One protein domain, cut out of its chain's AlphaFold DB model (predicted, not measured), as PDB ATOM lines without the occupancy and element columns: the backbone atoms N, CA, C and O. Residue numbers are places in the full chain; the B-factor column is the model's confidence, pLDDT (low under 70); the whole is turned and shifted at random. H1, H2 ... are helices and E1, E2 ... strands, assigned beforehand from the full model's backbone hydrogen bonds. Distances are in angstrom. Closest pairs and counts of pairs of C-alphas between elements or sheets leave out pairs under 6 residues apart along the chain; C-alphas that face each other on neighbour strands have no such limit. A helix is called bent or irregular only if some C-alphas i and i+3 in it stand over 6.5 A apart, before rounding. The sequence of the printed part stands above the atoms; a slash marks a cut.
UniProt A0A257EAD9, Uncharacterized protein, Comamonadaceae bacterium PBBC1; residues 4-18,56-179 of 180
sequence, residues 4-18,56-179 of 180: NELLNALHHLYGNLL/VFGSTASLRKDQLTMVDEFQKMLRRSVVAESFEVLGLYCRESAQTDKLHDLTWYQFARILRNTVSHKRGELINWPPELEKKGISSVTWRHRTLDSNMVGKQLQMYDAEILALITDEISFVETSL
ATOM      1  N   ASN A   4      -6.585  64.312 -31.025       97.06
ATOM      2  CA  ASN A   4      -5.171  64.025 -30.769       97.06
ATOM      3  C   ASN A   4      -4.983  62.759 -29.923       97.06
ATOM      4  O   ASN A   4      -4.078  61.977 -30.194       97.06
ATOM      5  N   GLU A   5      -5.839  62.532 -28.923       97.12
ATOM      6  CA  GLU A   5      -5.827  61.284 -28.146       97.12
ATOM      7  C   GLU A   5      -6.130  60.071 -29.034       97.12
ATOM      8  O   GLU A   5      -5.430  59.065 -28.934       97.12
ATOM      9  N   LEU A   6      -7.105  60.187 -29.946       97.81
ATOM     10  CA  LEU A   6      -7.409  59.150 -30.934       97.81
ATOM     11  C   LEU A   6      -6.214  58.878 -31.859       97.81
ATOM     12  O   LEU A   6      -5.817  57.726 -32.013       97.81
ATOM     13  N   LEU A   7      -5.617  59.918 -32.450       97.94
ATOM     14  CA  LEU A   7      -4.445  59.761 -33.320       97.94
ATOM     15  C   LEU A   7      -3.278  59.109 -32.580       97.94
ATOM     16  O   LEU A   7      -2.645  58.204 -33.114       97.94
ATOM     17  N   ASN A   8      -3.011  59.521 -31.341       97.56
ATOM     18  CA  ASN A   8      -1.967  58.905 -30.526       97.56
ATOM     19  C   ASN A   8      -2.263  57.424 -30.254       97.56
ATOM     20  O   ASN A   8      -1.356  56.598 -30.355       97.56
ATOM     21  N   ALA A   9      -3.517  57.067 -29.963       97.50
ATOM     22  CA  ALA A   9      -3.917  55.675 -29.773       97.50
ATOM     23  C   ALA A   9      -3.694  54.834 -31.043       97.50
ATOM     24  O   ALA A   9      -3.087  53.765 -30.969       97.50
ATOM     25  N   LEU A  10      -4.105  55.333 -32.215       97.75
ATOM     26  CA  LEU A  10      -3.886  54.642 -33.491       97.75
ATOM     27  C   LEU A  10      -2.391  54.528 -33.828       97.75
ATOM     28  O   LEU A  10      -1.922  53.453 -34.196       97.75
ATOM     29  N   HIS A  11      -1.602  55.585 -33.625       97.69
ATOM     30  CA  HIS A  11      -0.152  55.532 -33.830       97.69
ATOM     31  C   HIS A  11       0.545  54.541 -32.892       97.69
ATOM     32  O   HIS A  11       1.483  53.866 -33.315       97.69
ATOM     33  N   HIS A  12       0.090  54.401 -31.643       96.50
ATOM     34  CA  HIS A  12       0.613  53.379 -30.734       96.50
ATOM     35  C   HIS A  12       0.305  51.962 -31.226       96.50
ATOM     36  O   HIS A  12       1.192  51.112 -31.210       96.50
ATOM     37  N   LEU A  13      -0.913  51.702 -31.708       96.31
ATOM     38  CA  LEU A  13      -1.276  50.401 -32.281       96.31
ATOM     39  C   LEU A  13      -0.439  50.079 -33.527       96.31
ATOM     40  O   LEU A  13       0.109  48.980 -33.638       96.31
ATOM     41  N   TYR A  14      -0.267  51.057 -34.419       95.62
ATOM     42  CA  TYR A  14       0.600  50.938 -35.591       95.62
ATOM     43  C   TYR A  14       2.055  50.646 -35.193       95.62
ATOM     44  O   TYR A  14       2.669  49.695 -35.684       95.62
ATOM     45  N   GLY A  15       2.590  51.421 -34.247       93.25
ATOM     46  CA  GLY A  15       3.943  51.255 -33.721       93.25
ATOM     47  C   GLY A  15       4.164  49.893 -33.064       93.25
ATOM     48  O   GLY A  15       5.194  49.269 -33.308       93.25
ATOM     49  N   ASN A  16       3.191  49.387 -32.301       92.56
ATOM     50  CA  ASN A  16       3.263  48.070 -31.664       92.56
ATOM     51  C   ASN A  16       3.340  46.937 -32.693       92.56
ATOM     52  O   ASN A  16       4.123  46.003 -32.514       92.56
ATOM     53  N   LEU A  17       2.575  47.023 -33.786       92.00
ATOM     54  CA  LEU A  17       2.642  46.043 -34.870       92.00
ATOM     55  C   LEU A  17       4.000  46.069 -35.575       92.00
ATOM     56  O   LEU A  17       4.594  45.013 -35.796       92.00
ATOM     57  N   LEU A  18       4.517  47.260 -35.891       90.88
ATOM     58  CA  LEU A  18       5.838  47.400 -36.506       90.88
ATOM     59  C   LEU A  18       6.947  46.884 -35.591       90.88
ATOM     60  O   LEU A  18       7.757  46.066 -36.020       90.88
ATOM     61  N   VAL A  56       4.002  29.729 -19.040       67.50
ATOM     62  CA  VAL A  56       3.969  29.974 -20.489       67.50
ATOM     63  C   VAL A  56       4.757  28.903 -21.247       67.50
ATOM     64  O   VAL A  56       4.273  28.390 -22.249       67.50
ATOM     65  N   PHE A  57       5.949  28.535 -20.765       65.56
ATOM     66  CA  PHE A  57       6.868  27.648 -21.496       65.56
ATOM     67  C   PHE A  57       6.867  26.188 -21.017       65.56
ATOM     68  O   PHE A  57       7.421  25.320 -21.692       65.56
ATOM     69  N   GLY A  58       6.290  25.893 -19.848       64.38
ATOM     70  CA  GLY A  58       6.282  24.569 -19.222       64.38
ATOM     71  C   GLY A  58       7.669  24.106 -18.752       64.38
ATOM     72  O   GLY A  58       7.922  24.017 -17.551       64.38
ATOM     73  N   SER A  59       8.578  23.811 -19.693       63.97
ATOM     74  CA  SER A  59       9.942  23.318 -19.453       63.97
ATOM     75  C   SER A  59      10.961  23.850 -20.473       63.97
ATOM     76  O   SER A  59      10.623  24.236 -21.588       63.97
ATOM     77  N   THR A  60      12.250  23.810 -20.132       59.09
ATOM     78  CA  THR A  60      13.348  24.196 -21.042       59.09
ATOM     79  C   THR A  60      13.527  23.259 -22.241       59.09
ATOM     80  O   THR A  60      14.071  23.676 -23.261       59.09
ATOM     81  N   ALA A  61      13.047  22.013 -22.159       56.06
ATOM     82  CA  ALA A  61      13.146  21.024 -23.235       56.06
ATOM     83  C   ALA A  61      12.074  21.201 -24.331       56.06
ATOM     84  O   ALA A  61      12.304  20.820 -25.477       56.06
ATOM     85  N   SER A  62      10.926  21.802 -24.000       60.44
ATOM     86  CA  SER A  62       9.826  22.085 -24.935       60.44
ATOM     87  C   SER A  62       9.998  23.416 -25.687       60.44
ATOM     88  O   SER A  62       9.530  23.553 -26.814       60.44
ATOM     89  N   LEU A  63      10.798  24.340 -25.142       60.28
ATOM     90  CA  LEU A  63      11.024  25.705 -25.645       60.28
ATOM     91  C   LEU A  63      11.382  25.819 -27.141       60.28
ATOM     92  O   LEU A  63      10.864  26.704 -27.814       60.28
ATOM     93  N   ARG A  64      12.221  24.928 -27.700       60.72
ATOM     94  CA  ARG A  64      12.536  24.946 -29.150       60.72
ATOM     95  C   ARG A  64      11.392  24.439 -30.022       60.72
ATOM     96  O   ARG A  64      11.205  24.939 -31.124       60.72
ATOM     97  N   LYS A  65      10.654  23.428 -29.558       64.00
ATOM     98  CA  LYS A  65       9.518  22.864 -30.302       64.00
ATOM     99  C   LYS A  65       8.333  23.833 -30.297       64.00
ATOM    100  O   LYS A  65       7.624  23.926 -31.292       64.00
ATOM    101  N   ASP A  66       8.188  24.590 -29.215       68.88
ATOM    102  CA  ASP A  66       7.107  25.556 -29.035       68.88
ATOM    103  C   ASP A  66       7.445  26.943 -29.611       68.88
ATOM    104  O   ASP A  66       6.555  27.776 -29.735       68.88
ATOM    105  N   GLN A  67       8.699  27.204 -30.014       71.50
ATOM    106  CA  GLN A  67       9.147  28.507 -30.534       71.50
ATOM    107  C   GLN A  67       8.305  28.993 -31.717       71.50
ATOM    108  O   GLN A  67       7.825  30.123 -31.703       71.50
ATOM    109  N   LEU A  68       8.099  28.139 -32.724       74.75
ATOM    110  CA  LEU A  68       7.292  28.488 -33.897       74.75
ATOM    111  C   LEU A  68       5.843  28.792 -33.506       74.75
ATOM    112  O   LEU A  68       5.268  29.761 -33.992       74.75
ATOM    113  N   THR A  69       5.286  28.013 -32.578       77.62
ATOM    114  CA  THR A  69       3.943  28.237 -32.031       77.62
ATOM    115  C   THR A  69       3.859  29.566 -31.283       77.62
ATOM    116  O   THR A  69       2.869  30.275 -31.404       77.62
ATOM    117  N   MET A  70       4.893  29.942 -30.530       76.25
ATOM    118  CA  MET A  70       4.921  31.204 -29.787       76.25
ATOM    119  C   MET A  70       5.067  32.413 -30.697       76.25
ATOM    120  O   MET A  70       4.386  33.412 -30.489       76.25
ATOM    121  N   VAL A  71       5.921  32.318 -31.717       79.69
ATOM    122  CA  VAL A  71       6.032  33.344 -32.758       79.69
ATOM    123  C   VAL A  71       4.688  33.523 -33.462       79.69
ATOM    124  O   VAL A  71       4.217  34.652 -33.584       79.69
ATOM    125  N   ASP A  72       4.033  32.427 -33.848       80.81
ATOM    126  CA  ASP A  72       2.718  32.453 -34.495       80.81
ATOM    127  C   ASP A  72       1.628  33.041 -33.578       80.81
ATOM    128  O   ASP A  72       0.874  33.923 -33.990       80.81
ATOM    129  N   GLU A  73       1.568  32.648 -32.303       82.06
ATOM    130  CA  GLU A  73       0.605  33.216 -31.351       82.06
ATOM    131  C   GLU A  73       0.879  34.688 -31.028       82.06
ATOM    132  O   GLU A  73      -0.069  35.472 -30.920       82.06
ATOM    133  N   PHE A  74       2.147  35.102 -30.941       84.81
ATOM    134  CA  PHE A  74       2.517  36.506 -30.776       84.81
ATOM    135  C   PHE A  74       2.106  37.333 -32.000       84.81
ATOM    136  O   PHE A  74       1.476  38.378 -31.845       84.81
ATOM    137  N   GLN A  75       2.345  36.836 -33.219       85.69
ATOM    138  CA  GLN A  75       1.853  37.474 -34.446       85.69
ATOM    139  C   GLN A  75       0.330  37.587 -34.453       85.69
ATOM    140  O   GLN A  75      -0.215  38.665 -34.693       85.69
ATOM    141  N   LYS A  76      -0.387  36.499 -34.145       86.00
ATOM    142  CA  LYS A  76      -1.851  36.526 -34.038       86.00
ATOM    143  C   LYS A  76      -2.315  37.524 -32.985       86.00
ATOM    144  O   LYS A  76      -3.325  38.184 -33.198       86.00
ATOM    145  N   MET A  77      -1.635  37.626 -31.845       88.00
ATOM    146  CA  MET A  77      -1.953  38.604 -30.805       88.00
ATOM    147  C   MET A  77      -1.809  40.034 -31.335       88.00
ATOM    148  O   MET A  77      -2.774  40.785 -31.254       88.00
ATOM    149  N   LEU A  78      -0.669  40.381 -31.945       90.62
ATOM    150  CA  LEU A  78      -0.437  41.712 -32.521       90.62
ATOM    151  C   LEU A  78      -1.519  42.083 -33.541       90.62
ATOM    152  O   LEU A  78      -2.117  43.154 -33.455       90.62
ATOM    153  N   ARG A  79      -1.822  41.166 -34.468       90.19
ATOM    154  CA  ARG A  79      -2.857  41.351 -35.496       90.19
ATOM    155  C   ARG A  79      -4.240  41.573 -34.885       90.19
ATOM    156  O   ARG A  79      -4.940  42.507 -35.272       90.19
ATOM    157  N   ARG A  80      -4.626  40.728 -33.919       89.69
ATOM    158  CA  ARG A  80      -5.916  40.825 -33.219       89.69
ATOM    159  C   ARG A  80      -6.047  42.145 -32.469       89.69
ATOM    160  O   ARG A  80      -7.081  42.789 -32.607       89.69
ATOM    161  N   SER A  81      -5.010  42.545 -31.733       91.06
ATOM    162  CA  SER A  81      -4.992  43.809 -30.994       91.06
ATOM    163  C   SER A  81      -5.167  44.997 -31.922       91.06
ATOM    164  O   SER A  81      -6.072  45.792 -31.701       91.06
ATOM    165  N   VAL A  82      -4.392  45.088 -33.009       94.81
ATOM    166  CA  VAL A  82      -4.537  46.209 -33.944       94.81
ATOM    167  C   VAL A  82      -5.939  46.265 -34.527       94.81
ATOM    168  O   VAL A  82      -6.584  47.294 -34.390       94.81
ATOM    169  N   VAL A  83      -6.446  45.181 -35.119       94.31
ATOM    170  CA  VAL A  83      -7.760  45.193 -35.788       94.31
ATOM    171  C   VAL A  83      -8.906  45.456 -34.808       94.31
ATOM    172  O   VAL A  83      -9.843  46.179 -35.137       94.31
ATOM    173  N   ALA A  84      -8.872  44.861 -33.613       93.88
ATOM    174  CA  ALA A  84      -9.943  45.040 -32.641       93.88
ATOM    175  C   ALA A  84      -9.898  46.434 -32.005       93.88
ATOM    176  O   ALA A  84     -10.905  47.136 -31.989       93.88
ATOM    177  N   GLU A  85      -8.742  46.840 -31.484       95.38
ATOM    178  CA  GLU A  85      -8.627  48.054 -30.677       95.38
ATOM    179  C   GLU A  85      -8.755  49.319 -31.528       95.38
ATOM    180  O   GLU A  85      -9.425  50.260 -31.103       95.38
ATOM    181  N   SER A  86      -8.190  49.330 -32.742       96.56
ATOM    182  CA  SER A  86      -8.302  50.471 -33.664       96.56
ATOM    183  C   SER A  86      -9.752  50.734 -34.075       96.56
ATOM    184  O   SER A  86     -10.244  51.858 -33.953       96.56
ATOM    185  N   PHE A  87     -10.479  49.678 -34.451       96.62
ATOM    186  CA  PHE A  87     -11.883  49.767 -34.830       96.62
ATOM    187  C   PHE A  87     -12.759  50.254 -33.666       96.62
ATOM    188  O   PHE A  87     -13.645  51.092 -33.858       96.62
ATOM    189  N   GLU A  88     -12.511  49.766 -32.444       95.94
ATOM    190  CA  GLU A  88     -13.264  50.191 -31.261       95.94
ATOM    191  C   GLU A  88     -12.985  51.640 -30.865       95.94
ATOM    192  O   GLU A  88     -13.937  52.384 -30.616       95.94
ATOM    193  N   VAL A  89     -11.715  52.060 -30.819       96.88
ATOM    194  CA  VAL A  89     -11.365  53.432 -30.428       96.88
ATOM    195  C   VAL A  89     -11.860  54.436 -31.467       96.88
ATOM    196  O   VAL A  89     -12.459  55.452 -31.108       96.88
ATOM    197  N   LEU A  90     -11.730  54.120 -32.759       97.50
ATOM    198  CA  LEU A  90     -12.252  54.958 -33.833       97.50
ATOM    199  C   LEU A  90     -13.782  55.036 -33.786       97.50
ATOM    200  O   LEU A  90     -14.359  56.124 -33.822       97.50
ATOM    201  N   GLY A  91     -14.449  53.889 -33.643       97.25
ATOM    202  CA  GLY A  91     -15.900  53.825 -33.520       97.25
ATOM    203  C   GLY A  91     -16.419  54.587 -32.299       97.25
ATOM    204  O   GLY A  91     -17.443  55.263 -32.393       97.25
ATOM    205  N   LEU A  92     -15.720  54.514 -31.162       97.06
ATOM    206  CA  LEU A  92     -16.053  55.277 -29.962       97.06
ATOM    207  C   LEU A  92     -15.961  56.781 -30.224       97.06
ATOM    208  O   LEU A  92     -16.932  57.488 -29.956       97.06
ATOM    209  N   TYR A  93     -14.858  57.254 -30.813       97.94
ATOM    210  CA  TYR A  93     -14.703  58.668 -31.159       97.94
ATOM    211  C   TYR A  93     -15.822  59.160 -32.078       97.94
ATOM    212  O   TYR A  93     -16.442  60.192 -31.815       97.94
ATOM    213  N   CYS A  94     -16.102  58.431 -33.161       97.75
ATOM    214  CA  CYS A  94     -17.127  58.823 -34.125       97.75
ATOM    215  C   CYS A  94     -18.523  58.859 -33.491       97.75
ATOM    216  O   CYS A  94     -19.299  59.759 -33.805       97.75
ATOM    217  N   ARG A  95     -18.836  57.947 -32.562       97.12
ATOM    218  CA  ARG A  95     -20.096  58.000 -31.805       97.12
ATOM    219  C   ARG A  95     -20.156  59.210 -30.875       97.12
ATOM    220  O   ARG A  95     -21.150  59.927 -30.902       97.12
ATOM    221  N   GLU A  96     -19.108  59.453 -30.089       96.88
ATOM    222  CA  GLU A  96     -19.048  60.578 -29.138       96.88
ATOM    223  C   GLU A  96     -19.089  61.944 -29.837       96.88
ATOM    224  O   GLU A  96     -19.679  62.888 -29.318       96.88
ATOM    225  N   SER A  97     -18.495  62.044 -31.027       96.62
ATOM    226  CA  SER A  97     -18.440  63.276 -31.823       96.62
ATOM    227  C   SER A  97     -19.566  63.409 -32.856       96.62
ATOM    228  O   SER A  97     -19.550  64.353 -33.641       96.62
ATOM    229  N   ALA A  98     -20.538  62.487 -32.875       96.75
ATOM    230  CA  ALA A  98     -21.632  62.443 -33.853       96.75
ATOM    231  C   ALA A  98     -21.167  62.411 -35.331       96.75
ATOM    232  O   ALA A  98     -21.803  62.973 -36.219       96.75
ATOM    233  N   GLN A  99     -20.055  61.723 -35.604       96.25
ATOM    234  CA  GLN A  99     -19.444  61.549 -36.930       96.25
ATOM    235  C   GLN A  99     -19.536  60.098 -37.446       96.25
ATOM    236  O   GLN A  99     -18.790  59.709 -38.342       96.25
ATOM    237  N   THR A 100     -20.438  59.284 -36.889       96.19
ATOM    238  CA  THR A 100     -20.639  57.871 -37.266       96.19
ATOM    239  C   THR A 100     -20.930  57.683 -38.757       96.19
ATOM    240  O   THR A 100     -20.396  56.758 -39.363       96.19
ATOM    241  N   ASP A 101     -21.715  58.573 -39.368       96.06
ATOM    242  CA  ASP A 101     -22.064  58.463 -40.791       96.06
ATOM    243  C   ASP A 101     -20.823  58.580 -41.683       96.06
ATOM    244  O   ASP A 101     -20.620  57.755 -42.571       96.06
ATOM    245  N   LYS A 102     -19.907  59.506 -41.355       96.25
ATOM    246  CA  LYS A 102     -18.629  59.649 -42.069       96.25
ATOM    247  C   LYS A 102     -17.806  58.364 -42.039       96.25
ATOM    248  O   LYS A 102     -17.142  58.058 -43.020       96.25
ATOM    249  N   LEU A 103     -17.821  57.646 -40.914       96.31
ATOM    250  CA  LEU A 103     -17.123  56.370 -40.766       96.31
ATOM    251  C   LEU A 103     -17.803  55.271 -41.595       96.31
ATOM    252  O   LEU A 103     -17.125  54.488 -42.250       96.31
ATOM    253  N   HIS A 104     -19.136  55.216 -41.587       94.38
ATOM    254  CA  HIS A 104     -19.909  54.204 -42.312       94.38
ATOM    255  C   HIS A 104     -19.827  54.335 -43.839       94.38
ATOM    256  O   HIS A 104     -19.957  53.323 -44.531       94.38
ATOM    257  N   ASP A 105     -19.593  55.548 -44.345       93.69
ATOM    258  CA  ASP A 105     -19.466  55.840 -45.777       93.69
ATOM    259  C   ASP A 105     -18.112  55.413 -46.372       93.69
ATOM    260  O   ASP A 105     -17.930  55.412 -47.593       93.69
ATOM    261  N   LEU A 106     -17.145  55.023 -45.536       95.50
ATOM    262  CA  LEU A 106     -15.823  54.613 -46.001       95.50
ATOM    263  C   LEU A 106     -15.871  53.239 -46.667       95.50
ATOM    264  O   LEU A 106     -16.434  52.273 -46.150       95.50
ATOM    265  N   THR A 107     -15.175  53.121 -47.797       92.00
ATOM    266  CA  THR A 107     -15.119  51.886 -48.597       92.00
ATOM    267  C   THR A 107     -14.507  50.708 -47.839       92.00
ATOM    268  O   THR A 107     -14.847  49.556 -48.104       92.00
ATOM    269  N   TRP A 108     -13.631  50.982 -46.873       95.69
ATOM    270  CA  TRP A 108     -12.988  49.972 -46.037       95.69
ATOM    271  C   TRP A 108     -13.792  49.601 -44.787       95.69
ATOM    272  O   TRP A 108     -13.511  48.570 -44.179       95.69
ATOM    273  N   TYR A 109     -14.813  50.375 -44.398       95.88
ATOM    274  CA  TYR A 109     -15.488  50.215 -43.104       95.88
ATOM    275  C   TYR A 109     -16.114  48.828 -42.922       95.88
ATOM    276  O   TYR A 109     -15.886  48.160 -41.912       95.88
ATOM    277  N   GLN A 110     -16.878  48.357 -43.913       95.31
ATOM    278  CA  GLN A 110     -17.516  47.038 -43.829       95.31
ATOM    279  C   GLN A 110     -16.481  45.910 -43.815       95.31
ATOM    280  O   GLN A 110     -16.659  44.918 -43.112       95.31
ATOM    281  N   PHE A 111     -15.375  46.083 -44.540       95.25
ATOM    282  CA  PHE A 111     -14.268  45.134 -44.535       95.25
ATOM    283  C   PHE A 111     -13.619  45.056 -43.145       95.25
ATOM    284  O   PHE A 111     -13.512  43.970 -42.571       95.25
ATOM    285  N   ALA A 112     -13.276  46.209 -42.565       95.38
ATOM    286  CA  ALA A 112     -12.702  46.327 -41.226       95.38
ATOM    287  C   ALA A 112     -13.613  45.718 -40.158       95.38
ATOM    288  O   ALA A 112     -13.166  44.950 -39.310       95.38
ATOM    289  N   ARG A 113     -14.920  45.976 -40.252       94.25
ATOM    290  CA  ARG A 113     -15.918  45.424 -39.336       94.25
ATOM    291  C   ARG A 113     -15.986  43.895 -39.389       94.25
ATOM    292  O   ARG A 113     -16.087  43.254 -38.341       94.25
ATOM    293  N   ILE A 114     -15.931  43.296 -40.580       93.88
ATOM    294  CA  ILE A 114     -15.919  41.831 -40.742       93.88
ATOM    295  C   ILE A 114     -14.628  41.239 -40.156       93.88
ATOM    296  O   ILE A 114     -14.685  40.255 -39.409       93.88
ATOM    297  N   LEU A 115     -13.470  41.856 -40.423       92.69
ATOM    298  CA  LEU A 115     -12.202  41.434 -39.821       92.69
ATOM    299  C   LEU A 115     -12.231  41.540 -38.291       92.69
ATOM    300  O   LEU A 115     -11.890  40.574 -37.606       92.69
ATOM    301  N   ARG A 116     -12.719  42.660 -37.747       92.62
ATOM    302  CA  ARG A 116     -12.898  42.877 -36.305       92.62
ATOM    303  C   ARG A 116     -13.758  41.786 -35.673       92.62
ATOM    304  O   ARG A 116     -13.410  41.238 -34.625       92.62
ATOM    305  N   ASN A 117     -14.881  41.440 -36.299       89.31
ATOM    306  CA  ASN A 117     -15.745  40.373 -35.791       89.31
ATOM    307  C   ASN A 117     -15.013  39.034 -35.729       89.31
ATOM    308  O   ASN A 117     -15.191  38.281 -34.780       89.31
ATOM    309  N   THR A 118     -14.126  38.780 -36.682       87.12
ATOM    310  CA  THR A 118     -13.349  37.545 -36.737       87.12
ATOM    311  C   THR A 118     -12.332  37.443 -35.601       87.12
ATOM    312  O   THR A 118     -12.236  36.410 -34.937       87.12
ATOM    313  N   VAL A 119     -11.608  38.530 -35.313       84.81
ATOM    314  CA  VAL A 119     -10.607  38.568 -34.229       84.81
ATOM    315  C   VAL A 119     -11.211  38.558 -32.830       84.81
ATOM    316  O   VAL A 119     -10.540  38.166 -31.878       84.81
ATOM    317  N   SER A 120     -12.485  38.934 -32.705       73.00
ATOM    318  CA  SER A 120     -13.213  38.936 -31.431       73.00
ATOM    319  C   SER A 120     -13.542  37.522 -30.923       73.00
ATOM    320  O   SER A 120     -13.944  37.349 -29.771       73.00
ATOM    321  N   HIS A 121     -13.376  36.491 -31.757       73.81
ATOM    322  CA  HIS A 121     -13.661  35.102 -31.404       73.81
ATOM    323  C   HIS A 121     -12.381  34.299 -31.144       73.81
ATOM    324  O   HIS A 121     -11.367  34.461 -31.819       73.81
ATOM    325  N   LYS A 122     -12.447  33.355 -30.191       65.81
ATOM    326  CA  LYS A 122     -11.285  32.582 -29.699       65.81
ATOM    327  C   LYS A 122     -10.465  31.889 -30.798       65.81
ATOM    328  O   LYS A 122      -9.281  31.652 -30.590       65.81
ATOM    329  N   ARG A 123     -11.087  31.541 -31.930       70.12
ATOM    330  CA  ARG A 123     -10.469  30.776 -33.027       70.12
ATOM    331  C   ARG A 123     -10.148  31.594 -34.281       70.12
ATOM    332  O   ARG A 123      -9.621  31.017 -35.224       70.12
ATOM    333  N   GLY A 124     -10.452  32.896 -34.312       76.44
ATOM    334  CA  GLY A 124     -10.273  33.698 -35.530       76.44
ATOM    335  C   GLY A 124     -11.192  33.259 -36.678       76.44
ATOM    336  O   GLY A 124     -10.810  33.323 -37.845       76.44
ATOM    337  N   GLU A 125     -12.380  32.752 -36.348       86.50
ATOM    338  CA  GLU A 125     -13.380  32.298 -37.316       86.50
ATOM    339  C   GLU A 125     -14.415  33.394 -37.567       86.50
ATOM    340  O   GLU A 125     -14.841  34.087 -36.635       86.50
ATOM    341  N   LEU A 126     -14.852  33.531 -38.819       87.94
ATOM    342  CA  LEU A 126     -15.995  34.376 -39.139       87.94
ATOM    343  C   LEU A 126     -17.274  33.657 -38.706       87.94
ATOM    344  O   LEU A 126     -17.760  32.773 -39.404       87.94
ATOM    345  N   ILE A 127     -17.818  34.012 -37.545       87.06
ATOM    346  CA  ILE A 127     -18.977  33.301 -36.986       87.06
ATOM    347  C   ILE A 127     -20.267  33.630 -37.734       87.06
ATOM    348  O   ILE A 127     -21.056  32.732 -37.999       87.06
ATOM    349  N   ASN A 128     -20.477  34.900 -38.084       89.81
ATOM    350  CA  ASN A 128     -21.677  35.356 -38.776       89.81
ATOM    351  C   ASN A 128     -21.320  36.394 -39.836       89.81
ATOM    352  O   ASN A 128     -20.478  37.267 -39.601       89.81
ATOM    353  N   TRP A 129     -22.019  36.344 -40.969       93.25
ATOM    354  CA  TRP A 129     -22.043  37.469 -41.896       93.25
ATOM    355  C   TRP A 129     -22.845  38.623 -41.270       93.25
ATOM    356  O   TRP A 129     -23.848  38.355 -40.600       93.25
ATOM    357  N   PRO A 130     -22.435  39.896 -41.424       92.56
ATOM    358  CA  PRO A 130     -23.164  41.001 -40.815       92.56
ATOM    359  C   PRO A 130     -24.634  41.053 -41.294       92.56
ATOM    360  O   PRO A 130     -24.873  41.176 -42.501       92.56
ATOM    361  N   PRO A 131     -25.635  40.981 -40.389       92.19
ATOM    362  CA  PRO A 131     -27.042  40.824 -40.777       92.19
ATOM    363  C   PRO A 131     -27.585  41.959 -41.651       92.19
ATOM    364  O   PRO A 131     -28.473  41.763 -42.473       92.19
ATOM    365  N   GLU A 132     -27.087  43.179 -41.478       91.38
ATOM    366  CA  GLU A 132     -27.483  44.319 -42.308       91.38
ATOM    367  C   GLU A 132     -26.913  44.274 -43.731       91.38
ATOM    368  O   GLU A 132     -27.529  44.847 -44.627       91.38
ATOM    369  N   LEU A 133     -25.783  43.593 -43.956       92.88
ATOM    370  CA  LEU A 133     -25.287  43.322 -45.307       92.88
ATOM    371  C   LEU A 133     -26.157  42.261 -45.977       92.88
ATOM    372  O   LEU A 133     -26.595  42.459 -47.108       92.88
ATOM    373  N   GLU A 134     -26.498  41.200 -45.243       92.62
ATOM    374  CA  GLU A 134     -27.415  40.155 -45.708       92.62
ATOM    375  C   GLU A 134     -28.788  40.729 -46.092       92.62
ATOM    376  O   GLU A 134     -29.267  40.500 -47.201       92.62
ATOM    377  N   LYS A 135     -29.384  41.573 -45.238       94.56
ATOM    378  CA  LYS A 135     -30.652  42.273 -45.526       94.56
ATOM    379  C   LYS A 135     -30.595  43.158 -46.773       94.56
ATOM    380  O   LYS A 135     -31.624  43.388 -47.398       94.56
ATOM    381  N   LYS A 136     -29.412  43.671 -47.124       93.44
ATOM    382  CA  LYS A 136     -29.172  44.472 -48.335       93.44
ATOM    383  C   LYS A 136     -28.809  43.616 -49.556       93.44
ATOM    384  O   LYS A 136     -28.530  44.174 -50.612       93.44
ATOM    385  N   GLY A 137     -28.785  42.287 -49.428       94.81
ATOM    386  CA  GLY A 137     -28.354  41.376 -50.492       94.81
ATOM    387  C   GLY A 137     -26.850  41.431 -50.787       94.81
ATOM    388  O   GLY A 137     -26.415  40.962 -51.835       94.81
ATOM    389  N   ILE A 138     -26.044  42.005 -49.888       95.31
ATOM    390  CA  ILE A 138     -24.590  42.112 -50.037       95.31
ATOM    391  C   ILE A 138     -23.958  40.839 -49.476       95.31
ATOM    392  O   ILE A 138     -23.861  40.660 -48.261       95.31
ATOM    393  N   SER A 139     -23.512  39.958 -50.369       95.56
ATOM    394  CA  SER A 139     -22.899  38.666 -50.030       95.56
ATOM    395  C   SER A 139     -21.368  38.674 -50.048       95.56
ATOM    396  O   SER A 139     -20.754  37.675 -49.668       95.56
ATOM    397  N   SER A 140     -20.751  39.777 -50.485       96.88
ATOM    398  CA  SER A 140     -19.302  39.976 -50.484       96.88
ATOM    399  C   SER A 140     -18.933  41.444 -50.281       96.88
ATOM    400  O   SER A 140     -19.681  42.346 -50.657       96.88
ATOM    401  N   VAL A 141     -17.771  41.679 -49.677       95.56
ATOM    402  CA  VAL A 141     -17.168  42.999 -49.486       95.56
ATOM    403  C   VAL A 141     -15.738  42.928 -49.992       95.56
ATOM    404  O   VAL A 141     -14.974  42.054 -49.585       95.56
ATOM    405  N   THR A 142     -15.375  43.853 -50.876       95.19
ATOM    406  CA  THR A 142     -14.016  43.958 -51.409       95.19
ATOM    407  C   THR A 142     -13.407  45.277 -50.979       95.19
ATOM    408  O   THR A 142     -14.002  46.332 -51.189       95.19
ATOM    409  N   TRP A 143     -12.206  45.214 -50.416       95.88
ATOM    410  CA  TRP A 143     -11.374  46.383 -50.180       95.88
ATOM    411  C   TRP A 143      -9.973  46.107 -50.719       95.88
ATOM    412  O   TRP A 143      -9.366  45.066 -50.451       95.88
ATOM    413  N   ARG A 144      -9.477  47.035 -51.546       93.31
ATOM    414  CA  ARG A 144      -8.255  46.869 -52.344       93.31
ATOM    415  C   ARG A 144      -8.319  45.573 -53.171       93.31
ATOM    416  O   ARG A 144      -9.155  45.470 -54.060       93.31
ATOM    417  N   HIS A 145      -7.450  44.602 -52.894       90.06
ATOM    418  CA  HIS A 145      -7.347  43.334 -53.626       90.06
ATOM    419  C   HIS A 145      -7.918  42.136 -52.850       90.06
ATOM    420  O   HIS A 145      -7.817  41.002 -53.320       90.06
ATOM    421  N   ARG A 146      -8.502  42.363 -51.665       92.00
ATOM    422  CA  ARG A 146      -9.047  41.306 -50.814       92.00
ATOM    423  C   ARG A 146     -10.565  41.356 -50.808       92.00
ATOM    424  O   ARG A 146     -11.169  42.382 -50.497       92.00
ATOM    425  N   THR A 147     -11.167  40.208 -51.087       94.38
ATOM    426  CA  THR A 147     -12.608  39.993 -50.974       94.38
ATOM    427  C   THR A 147     -12.887  39.081 -49.789       94.38
ATOM    428  O   THR A 147     -12.256  38.033 -49.648       94.38
ATOM    429  N   LEU A 148     -13.832  39.491 -48.946       94.31
ATOM    430  CA  LEU A 148     -14.466  38.652 -47.935       94.31
ATOM    431  C   LEU A 148     -15.879  38.337 -48.413       94.31
ATOM    432  O   LEU A 148     -16.564  39.225 -48.922       94.31
ATOM    433  N   ASP A 149     -16.322  37.097 -48.253       95.19
ATOM    434  CA  ASP A 149     -17.653  36.676 -48.677       95.19
ATOM    435  C   ASP A 149     -18.379  35.858 -47.605       95.19
ATOM    436  O   ASP A 149     -17.781  35.296 -46.685       95.19
ATOM    437  N   SER A 150     -19.700  35.805 -47.733       95.19
ATOM    438  CA  SER A 150     -20.587  35.070 -46.826       95.19
ATOM    439  C   SER A 150     -20.329  33.556 -46.789       95.19
ATOM    440  O   SER A 150     -20.634  32.919 -45.784       95.19
ATOM    441  N   ASN A 151     -19.685  32.966 -47.803       94.69
ATOM    442  CA  ASN A 151     -19.285  31.552 -47.792       94.69
ATOM    443  C   ASN A 151     -18.026  31.300 -46.942       94.69
ATOM    444  O   ASN A 151     -17.590  30.148 -46.805       94.69
ATOM    445  N   MET A 152     -17.407  32.349 -46.393       93.75
ATOM    446  CA  MET A 152     -16.325  32.247 -45.412       93.75
ATOM    447  C   MET A 152     -16.838  32.061 -43.979       93.75
ATOM    448  O   MET A 152     -16.036  31.815 -43.079       93.75
ATOM    449  N   VAL A 153     -18.153  32.139 -43.756       92.88
ATOM    450  CA  VAL A 153     -18.756  31.854 -42.449       92.88
ATOM    451  C   VAL A 153     -18.396  30.437 -41.985       92.88
ATOM    452  O   VAL A 153     -18.425  29.479 -42.760       92.88
ATOM    453  N   GLY A 154     -18.013  30.314 -40.715       89.69
ATOM    454  CA  GLY A 154     -17.535  29.078 -40.094       89.69
ATOM    455  C   GLY A 154     -16.092  28.701 -40.447       89.69
ATOM    456  O   GLY A 154     -15.622  27.652 -40.013       89.69
ATOM    457  N   LYS A 155     -15.376  29.523 -41.226       89.69
ATOM    458  CA  LYS A 155     -13.972  29.286 -41.590       89.69
ATOM    459  C   LYS A 155     -13.049  30.233 -40.834       89.69
ATOM    460  O   LYS A 155     -13.416  31.368 -40.521       89.69
ATOM    461  N   GLN A 156     -11.825  29.772 -40.584       87.75
ATOM    462  CA  GLN A 156     -10.745  30.656 -40.153       87.75
ATOM    463  C   GLN A 156     -10.426  31.639 -41.275       87.75
ATOM    464  O   GLN A 156     -10.187  31.227 -42.414       87.75
ATOM    465  N   LEU A 157     -10.398  32.931 -40.951       87.44
ATOM    466  CA  LEU A 157      -9.865  33.925 -41.872       87.44
ATOM    467  C   LEU A 157      -8.405  34.175 -41.547       87.44
ATOM    468  O   LEU A 157      -8.037  34.561 -40.437       87.44
ATOM    469  N   GLN A 158      -7.573  33.982 -42.560       84.50
ATOM    470  CA  GLN A 158      -6.193  34.409 -42.499       84.50
ATOM    471  C   GLN A 158      -6.131  35.936 -42.539       84.50
ATOM    472  O   GLN A 158      -6.739  36.563 -43.406       84.50
ATOM    473  N   MET A 159      -5.380  36.502 -41.598       85.50
ATOM    474  CA  MET A 159      -5.062  37.922 -41.549       85.50
ATOM    475  C   MET A 159      -3.629  38.133 -42.007       85.50
ATOM    476  O   MET A 159      -2.706  37.540 -41.440       85.50
ATOM    477  N   TYR A 160      -3.448  38.988 -43.004       86.62
ATOM    478  CA  TYR A 160      -2.135  39.308 -43.542       86.62
ATOM    479  C   TYR A 160      -1.638  40.643 -42.985       86.62
ATOM    480  O   TYR A 160      -2.392  41.613 -42.910       86.62
ATOM    481  N   ASP A 161      -0.352  40.721 -42.635       86.44
ATOM    482  CA  ASP A 161       0.231  41.939 -42.050       86.44
ATOM    483  C   ASP A 161       0.103  43.147 -42.982       86.44
ATOM    484  O   ASP A 161      -0.208  44.243 -42.529       86.44
ATOM    485  N   ALA A 162       0.260  42.942 -44.293       89.12
ATOM    486  CA  ALA A 162       0.092  43.998 -45.288       89.12
ATOM    487  C   ALA A 162      -1.330  44.588 -45.296       89.12
ATOM    488  O   ALA A 162      -1.489  45.795 -45.462       89.12
ATOM    489  N   GLU A 163      -2.357  43.756 -45.095       91.06
ATOM    490  CA  GLU A 163      -3.753  44.205 -45.030       91.06
ATOM    491  C   GLU A 163      -4.021  44.978 -43.740       91.06
ATOM    492  O   GLU A 163      -4.658  46.025 -43.779       91.06
ATOM    493  N   ILE A 164      -3.499  44.499 -42.609       93.06
ATOM    494  CA  ILE A 164      -3.673  45.164 -41.313       93.06
ATOM    495  C   ILE A 164      -2.950  46.509 -41.297       93.06
ATOM    496  O   ILE A 164      -3.538  47.501 -40.880       93.06
ATOM    497  N   LEU A 165      -1.713  46.565 -41.801       93.88
ATOM    498  CA  LEU A 165      -0.947  47.807 -41.935       93.88
ATOM    499  C   LEU A 165      -1.653  48.808 -42.849       93.88
ATOM    500  O   LEU A 165      -1.733  49.993 -42.530       93.88
ATOM    501  N   ALA A 166      -2.185  48.336 -43.975       95.25
ATOM    502  CA  ALA A 166      -2.982  49.158 -44.869       95.25
ATOM    503  C   ALA A 166      -4.243  49.698 -44.182       95.25
ATOM    504  O   ALA A 166      -4.590  50.856 -44.394       95.25
ATOM    505  N   LEU A 167      -4.905  48.878 -43.363       96.00
ATOM    506  CA  LEU A 167      -6.174  49.234 -42.746       96.00
ATOM    507  C   LEU A 167      -5.972  50.323 -41.697       96.00
ATOM    508  O   LEU A 167      -6.613  51.364 -41.779       96.00
ATOM    509  N   ILE A 168      -5.021  50.131 -40.781       97.00
ATOM    510  CA  ILE A 168      -4.725  51.144 -39.763       97.00
ATOM    511  C   ILE A 168      -4.182  52.443 -40.375       97.00
ATOM    512  O   ILE A 168      -4.407  53.525 -39.843       97.00
ATOM    513  N   THR A 169      -3.512  52.365 -41.528       97.25
ATOM    514  CA  THR A 169      -3.089  53.559 -42.274       97.25
ATOM    515  C   THR A 169      -4.295  54.318 -42.836       97.25
ATOM    516  O   THR A 169      -4.350  55.542 -42.723       97.25
ATOM    517  N   ASP A 170      -5.275  53.609 -43.405       97.50
ATOM    518  CA  ASP A 170      -6.517  54.213 -43.902       97.50
ATOM    519  C   ASP A 170      -7.355  54.805 -42.747       97.50
ATOM    520  O   ASP A 170      -7.960  55.866 -42.905       97.50
ATOM    521  N   GLU A 171      -7.344  54.174 -41.568       97.81
ATOM    522  CA  GLU A 171      -7.971  54.691 -40.345       97.81
ATOM    523  C   GLU A 171      -7.296  55.974 -39.847       97.81
ATOM    524  O   GLU A 171      -7.983  56.965 -39.603       97.81
ATOM    525  N   ILE A 172      -5.961  55.995 -39.739       98.12
ATOM    526  CA  ILE A 172      -5.200  57.197 -39.360       98.12
ATOM    527  C   ILE A 172      -5.488  58.329 -40.347       98.12
ATOM    528  O   ILE A 172      -5.865  59.425 -39.928       98.12
ATOM    529  N   SER A 173      -5.395  58.050 -41.650       97.94
ATOM    530  CA  SER A 173      -5.659  59.038 -42.697       97.94
ATOM    531  C   SER A 173      -7.073  59.610 -42.588       97.94
ATOM    532  O   SER A 173      -7.246  60.826 -42.635       97.94
ATOM    533  N   PHE A 174      -8.080  58.764 -42.348       97.81
ATOM    534  CA  PHE A 174      -9.453  59.212 -42.124       97.81
ATOM    535  C   PHE A 174      -9.570  60.178 -40.937       97.81
ATOM    536  O   PHE A 174     -10.221  61.224 -41.051       97.81
ATOM    537  N   VAL A 175      -8.924  59.871 -39.808       97.56
ATOM    538  CA  VAL A 175      -8.926  60.772 -38.650       97.56
ATOM    539  C   VAL A 175      -8.279  62.106 -39.009       97.56
ATOM    540  O   VAL A 175      -8.846  63.160 -38.715       97.56
ATOM    541  N   GLU A 176      -7.127  62.088 -39.676       97.06
ATOM    542  CA  GLU A 176      -6.400  63.296 -40.067       97.06
ATOM    543  C   GLU A 176      -7.232  64.191 -40.990       97.06
ATOM    544  O   GLU A 176      -7.387  65.382 -40.699       97.06
ATOM    545  N   THR A 177      -7.811  63.623 -42.051       95.81
ATOM    546  CA  THR A 177      -8.393  64.392 -43.159       95.81
ATOM    547  C   THR A 177      -9.884  64.667 -43.035       95.81
ATOM    548  O   THR A 177     -10.379  65.605 -43.656       95.81
ATOM    549  N   SER A 178     -10.628  63.843 -42.293       93.00
ATOM    550  CA  SER A 178     -12.095  63.808 -42.405       93.00
ATOM    551  C   SER A 178     -12.829  64.039 -41.088       93.00
ATOM    552  O   SER A 178     -14.004  64.433 -41.107       93.00
ATOM    553  N   LEU A 179     -12.160  63.835 -39.951       92.00
ATOM    554  CA  LEU A 179     -12.738  64.081 -38.634       92.00
ATOM    555  C   LEU A 179     -12.404  65.482 -38.115       92.00
ATOM    556  O   LEU A 179     -11.256  65.932 -38.192       92.00
TER     557      LEU A 179
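AT A GLANCE: This is residues 4 to 18 and 56 to 179 of the 180 residues of an uncharacterized protein of Comamonadaceae bacterium PBBC1 (UniProt A0A257EAD9). Three long helices, H1, H2 and H6, lie side by side as a bundle, and H2, the longest, runs out of it as an arm that ends in a loose tip, where residues 59 to 65 stick out. H4 packs on H2 at a slant, and the small strand hairpin E1 E2 packs on H4, with H5 at the far end from the bundle. The printed part has 139 residues, with six named helices and two named strands in the order H1 H2 H3 H4 H5 E1 E2 H6; the sheet, order E1 - E2, is antiparallel, and the class is mostly helix. The whole is compact, with a radius of gyration of the C-alphas of 16.7 A and spans of 54 by 38 by 26 A.

HOW THE PARTS SIT: E1, residues 140 to 143, and E2, residues 146 to 149, form an antiparallel hairpin at 163 degrees, with N 141 and O 148 at 2.8 A and N 148 and O 141 at 2.9 A, within hydrogen-bond range. H4, residues 109 to 119, comes closest to E1 at the C-alphas of Phe 111 and Val 141, 6.1 A apart. H2, residues 63 to 96, is the hub, touching four helices. With its residues 80 to 87 alone it touches H4, at a steep tilt of 42 degrees, opposite ways; the closest C-alphas are those of Ala 84 and Arg 116, 5.2 A apart. With residues 78 to 93 alone H2 touches H1, residues 4 to 18, at a shallow tilt of 17 degrees, opposite ways; the closest C-alphas are those of Leu 13 and Val 82, 5.6 A apart. With residues 79 to 90 alone it touches H6, residues 161 to 178, at a shallow tilt of 19 degrees, the same way; the closest C-alphas, of Val 83 and Ile 164, are 6.9 A apart. H1 and H6 touch at a shallow tilt of 15 degrees, opposite ways, closest at the C-alphas of Leu 10 and Ile 172, 6.5 A apart. H3, residues 100 to 104, touches H2 at residues 91 to 94 alone, closest at the C-alphas of Cys 94 and Thr 100, 4.8 A apart. H5, residues 131 to 135, touches no helix. Every O i to N i+4 pair is within hydrogen-bond range in H1, H3, H4, H5 and H6; in H2 27 of 30 are.

IN THESE COORDINATES: E1 spans 10.2 A and E2 10.0 A. H2 spans 46.2 A from C-alpha 63 at (11.024, 25.705, -25.645) to C-alpha 96; it has a kink of 30 degrees near residue 70 and is irregular, with C-alphas 65 and 68 7.0 A apart. H6 spans 25.1 A and ends at C-alpha 178, (-12.095, 63.808, -42.405). H1 spans 20.7 A from C-alpha 4 at (-5.171, 64.025, -30.769), H4 15.4 A, H3 6.3 A and H5 6.1 A.

THE WHOLE: The two C-alphas farthest apart, of Ala 61 and Ala 98, are 55.1 A apart. Residues 19 to 55 are not printed, and C-alphas 18 and 56 are 23.7 A apart across the cut. The links H4 to H5 and E2 to H6 are long, 11 residues each. The mean pLDDT of the printed part is 89.6; residues 56 to 66 and residue 122 are under 70.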